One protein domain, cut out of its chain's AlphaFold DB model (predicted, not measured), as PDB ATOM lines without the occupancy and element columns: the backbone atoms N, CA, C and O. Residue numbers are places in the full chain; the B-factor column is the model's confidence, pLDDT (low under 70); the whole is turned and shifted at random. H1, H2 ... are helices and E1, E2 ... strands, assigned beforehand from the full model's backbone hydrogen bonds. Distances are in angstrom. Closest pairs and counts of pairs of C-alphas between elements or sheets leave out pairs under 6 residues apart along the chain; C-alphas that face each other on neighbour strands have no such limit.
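What this domain is: This is residues 10 to 51 of the 116 residues of the protein "Defensin-like protein" of Durio zibethinus (UniProt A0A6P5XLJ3). A small, strongly twisted wall of three antiparallel strands has one short helix, H1, packed slantwise over one face, and no named element covers the other face. The link of the E2 and E3 hairpin, residues 38 to 43, makes one end of the elongated outline, while the link from H1 to E2 lies toward the other end. The printed part has 42 residues, with one named helix and three named strands in the order E1, H1, E2, E3 along the chain. The sheet order is E1, E3, E2, and the class is mixed, helices and strands. The whole is compact, with a radius of gyration of the C-alphas of 9.4 A and spans of 29 by 18 by 11 A.

How they stand to each other: The inner strand of the sheet is E3, residues 44 to 50, and its edge strands are E1, residues 10 to 16, and E2, residues 33 to 37. E1 and E3 are antiparallel, with 156 degrees between their directions; N 12 and O 47 are within hydrogen-bond range at 2.9 A, as are N 45 and O 15 at 2.8 A. E2 and E3 form a hairpin, antiparallel at 150 degrees, with N 35 and O 46 within hydrogen-bond range at 2.8 A and N 48 and O 33 at 2.9 A. The helix H1, residues 21 to 28, is on the sheet, at a height over the sheet of 7.5 A. It lies over E3 and only just over E2, on which 3 of its 8 C-alphas fall. On the local plane its line and that of E3 stand at 40 degrees, slantwise to the strands. The closest C-alphas of H1 and E2 are those of Ala 22 and Gly 34, 4.0 A apart. Those of H1 and E3 are Cys 25 and Cys 47, 5.3 A apart. Those of H1 and E1 are Leu 14 and Cys 21, 7.8 A apart. E1, H1 and E2 form a split strand-helix-strand unit, two strands that run the same way with E3 between them in the sheet, and its crossover is right-handed. In H1 every O i to N i+4 pair is within hydrogen-bond range.

Where its parts are: E3, residues 44 to 50, measures 19.7 A from first to last C-alpha and ends at C-alpha 50 (11.872, -7.123, 2.442). E1, residues 10 to 16, measures 18.6 A and begins at C-alpha 10 (8.998, -5.282, -2.526). E2, residues 33 to 37, measures 12.6 A. H1, residues 21 to 28, measures 10.8 A and begins at C-alpha 21 (0.418, 4.166, 6.726).

The domain as a whole: The two C-alphas farthest apart are those of Gly 30 and Gly 41, at 29.1 A, while the first and last printed C-alphas, of Cys 10 and Cys 51, are 5.1 A apart. The printed part has no cut. The links from E1 to H1 and from H1 to E2 are tight, and that from E2 to E3 is short; no link is long. The mean pLDDT of the printed part is 87.4, and one residue, Ser 40, is under 70.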
ATOM      1  N   CYS A  10      10.339  -5.241  -1.968       85.12
ATOM      2  CA  CYS A  10       8.998  -5.282  -2.526       85.12
ATOM      3  C   CYS A  10       8.260  -3.984  -2.185       85.12
ATOM      4  O   CYS A  10       8.466  -3.403  -1.115       85.12
ATOM      5  N   SER A  11       7.389  -3.534  -3.090       88.38
ATOM      6  CA  SER A  11       6.483  -2.413  -2.850       88.38
ATOM      7  C   SER A  11       5.024  -2.823  -3.039       88.38
ATOM      8  O   SER A  11       4.689  -3.597  -3.933       88.38
ATOM      9  N   GLU A  12       4.153  -2.297  -2.184       89.56
ATOM     10  CA  GLU A  12       2.708  -2.527  -2.218       89.56
ATOM     11  C   GLU A  12       1.960  -1.207  -2.012       89.56
ATOM     12  O   GLU A  12       2.318  -0.409  -1.146       89.56
ATOM     13  N   ASP A  13       0.923  -0.980  -2.814       91.12
ATOM     14  CA  ASP A  13      -0.014   0.131  -2.656       91.12
ATOM     15  C   ASP A  13      -1.097  -0.278  -1.646       91.12
ATOM     16  O   ASP A  13      -1.897  -1.178  -1.900       91.12
ATOM     17  N   LEU A  14      -1.111   0.372  -0.481       90.38
ATOM     18  CA  LEU A  14      -2.105   0.137   0.565       90.38
ATOM     19  C   LEU A  14      -3.347   1.034   0.400       90.38
ATOM     20  O   LEU A  14      -4.241   1.019   1.241       90.38
ATOM     21  N   GLY A  15      -3.457   1.832  -0.654       90.81
ATOM     22  CA  GLY A  15      -4.567   2.741  -0.911       90.81
ATOM     23  C   GLY A  15      -4.373   4.108  -0.246       90.81
ATOM     24  O   GLY A  15      -3.243   4.583  -0.145       90.81
ATOM     25  N   PRO A  16      -5.442   4.785   0.219       91.19
ATOM     26  CA  PRO A  16      -5.345   6.156   0.718       91.19
ATOM     27  C   PRO A  16      -4.324   6.322   1.847       91.19
ATOM     28  O   PRO A  16      -4.264   5.523   2.791       91.19
ATOM     29  N   CYS A  17      -3.542   7.394   1.752       91.06
ATOM     30  CA  CYS A  17      -2.615   7.809   2.789       91.06
ATOM     31  C   CYS A  17      -3.363   8.309   4.029       91.06
ATOM     32  O   CYS A  17      -4.223   9.188   3.952       91.06
ATOM     33  N   GLY A  18      -2.956   7.790   5.183       88.19
ATOM     34  CA  GLY A  18      -3.316   8.286   6.503       88.19
ATOM     35  C   GLY A  18      -2.107   8.245   7.439       88.19
ATOM     36  O   GLY A  18      -1.052   7.702   7.097       88.19
ATOM     37  N   ASN A  19      -2.269   8.782   8.651       89.69
ATOM     38  CA  ASN A  19      -1.237   8.744   9.702       89.69
ATOM     39  C   ASN A  19      -0.876   7.311  10.146       89.69
ATOM     40  O   ASN A  19       0.099   7.101  10.861       89.69
ATOM     41  N   ASP A  20      -1.665   6.327   9.727       92.88
ATOM     42  CA  ASP A  20      -1.516   4.906  10.002       92.88
ATOM     43  C   ASP A  20      -0.740   4.151   8.910       92.88
ATOM     44  O   ASP A  20      -0.529   2.950   9.051       92.88
ATOM     45  N   CYS A  21      -0.270   4.815   7.848       92.19
ATOM     46  CA  CYS A  21       0.418   4.166   6.726       92.19
ATOM     47  C   CYS A  21       1.609   3.287   7.167       92.19
ATOM     48  O   CYS A  21       1.729   2.130   6.759       92.19
ATOM     49  N   ALA A  22       2.458   3.792   8.070       91.31
ATOM     50  CA  ALA A  22       3.587   3.031   8.609       91.31
ATOM     51  C   ALA A  22       3.141   1.843   9.481       91.31
ATOM     52  O   ALA A  22       3.714   0.754   9.398       91.31
ATOM     53  N   ALA A  23       2.094   2.028  10.290       92.00
ATOM     54  CA  ALA A  23       1.533   0.967  11.121       92.00
ATOM     55  C   ALA A  23       0.907  -0.140  10.259       92.00
ATOM     56  O   ALA A  23       1.165  -1.314  10.481       92.00
ATOM     57  N   ARG A  24       0.151   0.226   9.221       92.25
ATOM     58  CA  ARG A  24      -0.467  -0.715   8.276       92.25
ATOM     59  C   ARG A  24       0.579  -1.543   7.536       92.25
ATOM     60  O   ARG A  24       0.438  -2.758   7.451       92.25
ATOM     61  N   CYS A  25       1.650  -0.898   7.075       91.81
ATOM     62  CA  CYS A  25       2.749  -1.580   6.403       91.81
ATOM     63  C   CYS A  25       3.493  -2.551   7.336       91.81
ATOM     64  O   CYS A  25       3.694  -3.705   6.977       91.81
ATOM     65  N   SER A  26       3.834  -2.122   8.554       90.50
ATOM     66  CA  SER A  26       4.531  -2.974   9.533       90.50
ATOM     67  C   SER A  26       3.669  -4.108  10.106       90.50
ATOM     68  O   SER A  26       4.206  -5.142  10.499       90.50
ATOM     69  N   LEU A  27       2.341  -3.938  10.142       88.75
ATOM     70  CA  LEU A  27       1.390  -4.995  10.501       88.75
ATOM     71  C   LEU A  27       1.266  -6.062   9.407       88.75
ATOM     72  O   LEU A  27       1.161  -7.241   9.732       88.75
ATOM     73  N   GLY A  28       1.263  -5.658   8.131       84.31
ATOM     74  CA  GLY A  28       1.200  -6.587   6.997       84.31
ATOM     75  C   GLY A  28       2.528  -7.295   6.727       84.31
ATOM     76  O   GLY A  28       2.543  -8.480   6.402       84.31
ATOM     77  N   HIS A  29       3.640  -6.585   6.928       85.44
ATOM     78  CA  HIS A  29       4.989  -7.055   6.631       85.44
ATOM     79  C   HIS A  29       5.916  -6.761   7.807       85.44
ATOM     80  O   HIS A  29       6.169  -5.602   8.139       85.44
ATOM     81  N   GLY A  30       6.451  -7.804   8.445       80.31
ATOM     82  CA  GLY A  30       7.354  -7.653   9.587       80.31
ATOM     83  C   GLY A  30       8.599  -6.840   9.221       80.31
ATOM     84  O   GLY A  30       9.460  -7.326   8.498       80.31
ATOM     85  N   GLY A  31       8.696  -5.607   9.727       80.19
ATOM     86  CA  GLY A  31       9.784  -4.673   9.400       80.19
ATOM     87  C   GLY A  31       9.524  -3.759   8.193       80.19
ATOM     88  O   GLY A  31      10.400  -2.971   7.837       80.19
ATOM     89  N   GLY A  32       8.331  -3.819   7.594       88.19
ATOM     90  CA  GLY A  32       7.917  -2.948   6.496       88.19
ATOM     91  C   GLY A  32       7.852  -1.465   6.885       88.19
ATOM     92  O   GLY A  32       7.526  -1.102   8.019       88.19
ATOM     93  N   LYS A  33       8.147  -0.592   5.919       92.00
ATOM     94  CA  LYS A  33       8.141   0.870   6.038       92.00
ATOM     95  C   LYS A  33       7.102   1.471   5.094       92.00
ATOM     96  O   LYS A  33       7.252   1.413   3.878       92.00
ATOM     97  N   GLY A  34       6.057   2.062   5.667       91.88
ATOM     98  CA  GLY A  34       5.031   2.789   4.917       91.88
ATOM     99  C   GLY A  34       5.403   4.259   4.731       91.88
ATOM    100  O   GLY A  34       5.841   4.902   5.684       91.88
ATOM    101  N   SER A  35       5.202   4.793   3.529       91.62
ATOM    102  CA  SER A  35       5.363   6.210   3.199       91.62
ATOM    103  C   SER A  35       4.229   6.677   2.298       91.62
ATOM    104  O   SER A  35       3.756   5.931   1.447       91.62
ATOM    105  N   CYS A  36       3.808   7.927   2.456       91.25
ATOM    106  CA  CYS A  36       2.798   8.501   1.584       91.25
ATOM    107  C   CYS A  36       3.433   9.107   0.334       91.25
ATOM    108  O   CYS A  36       4.228  10.042   0.430       91.25
ATOM    109  N   ASP A  37       3.061   8.578  -0.826       86.25
ATOM    110  CA  ASP A  37       3.388   9.133  -2.129       86.25
ATOM    111  C   ASP A  37       2.312  10.145  -2.542       86.25
ATOM    112  O   ASP A  37       1.119   9.845  -2.564       86.25
ATOM    113  N   ILE A  38       2.740  11.373  -2.827       83.25
ATOM    114  CA  ILE A  38       1.883  12.513  -3.199       83.25
ATOM    115  C   ILE A  38       1.963  12.838  -4.696       83.25
ATOM    116  O   ILE A  38       1.436  13.858  -5.138       83.25
ATOM    117  N   SER A  39       2.594  11.978  -5.497       77.19
ATOM    118  CA  SER A  39       2.924  12.267  -6.895       77.19
ATOM    119  C   SER A  39       1.697  12.281  -7.816       77.19
ATOM    120  O   SER A  39       1.740  12.884  -8.887       77.19
ATOM    121  N   SER A  40       0.586  11.665  -7.394       63.00
ATOM    122  CA  SER A  40      -0.574  11.369  -8.253       63.00
ATOM    123  C   SER A  40      -1.849  12.152  -7.896       63.00
ATOM    124  O   SER A  40      -2.945  11.774  -8.302       63.00
ATOM    125  N   GLY A  41      -1.743  13.243  -7.127       72.06
ATOM    126  CA  GLY A  41      -2.874  14.115  -6.763       72.06
ATOM    127  C   GLY A  41      -3.759  13.588  -5.624       72.06
ATOM    128  O   GLY A  41      -4.252  14.378  -4.821       72.06
ATOM    129  N   THR A  42      -3.898  12.268  -5.484       80.25
ATOM    130  CA  THR A  42      -4.394  11.609  -4.267       80.25
ATOM    131  C   THR A  42      -3.217  11.001  -3.510       80.25
ATOM    132  O   THR A  42      -2.499  10.198  -4.103       80.25
ATOM    133  N   PRO A  43      -2.993  11.356  -2.232       87.38
ATOM    134  CA  PRO A  43      -1.895  10.787  -1.470       87.38
ATOM    135  C   PRO A  43      -2.156   9.296  -1.224       87.38
ATOM    136  O   PRO A  43      -3.165   8.927  -0.616       87.38
ATOM    137  N   THR A  44      -1.237   8.453  -1.678       91.25
ATOM    138  CA  THR A  44      -1.320   6.990  -1.599       91.25
ATOM    139  C   THR A  44      -0.291   6.467  -0.606       91.25
ATOM    140  O   THR A  44       0.841   6.935  -0.567       91.25
ATOM    141  N   CYS A  45      -0.663   5.500   0.222       93.06
ATOM    142  CA  CYS A  45       0.247   4.825   1.132       93.06
ATOM    143  C   CYS A  45       1.009   3.719   0.392       93.06
ATOM    144  O   CYS A  45       0.444   2.673   0.086       93.06
ATOM    145  N   MET A  46       2.299   3.935   0.156       92.38
ATOM    146  CA  MET A  46       3.213   2.938  -0.390       92.38
ATOM    147  C   MET A  46       3.947   2.229   0.745       92.38
ATOM    148  O   MET A  46       4.599   2.861   1.576       92.38
ATOM    149  N   CYS A  47       3.852   0.907   0.782       91.38
ATOM    150  CA  CYS A  47       4.550   0.052   1.728       91.38
ATOM    151  C   CYS A  47       5.773  -0.572   1.066       91.38
ATOM    152  O   CYS A  47       5.643  -1.207   0.027       91.38
ATOM    153  N   TYR A  48       6.943  -0.409   1.677       90.56
ATOM    154  CA  TYR A  48       8.197  -1.018   1.242       90.56
ATOM    155  C   TYR A  48       8.651  -2.036   2.278       90.56
ATOM    156  O   TYR A  48       8.753  -1.708   3.460       90.56
ATOM    157  N   TYR A  49       8.936  -3.259   1.861       87.00
ATOM    158  CA  TYR A  49       9.303  -4.339   2.771       87.00
ATOM    159  C   TYR A  49      10.295  -5.292   2.113       87.00
ATOM    160  O   TYR A  49      10.379  -5.364   0.886       87.00
ATOM    161  N   ASP A  50      11.050  -6.022   2.933       84.62
ATOM    162  CA  ASP A  50      11.872  -7.123   2.442       84.62
ATOM    163  C   ASP A  50      10.949  -8.170   1.818       84.62
ATOM    164  O   ASP A  50      10.077  -8.715   2.502       84.62
ATOM    165  N   CYS A  51      11.127  -8.464   0.529       80.31
ATOM    166  CA  CYS A  51      10.392  -9.557  -0.086       80.31
ATOM    167  C   CYS A  51      10.628 -10.835   0.732       80.31
ATOM    168  O   CYS A  51      11.759 -11.130   1.138       80.31
TER     169      CYS A  51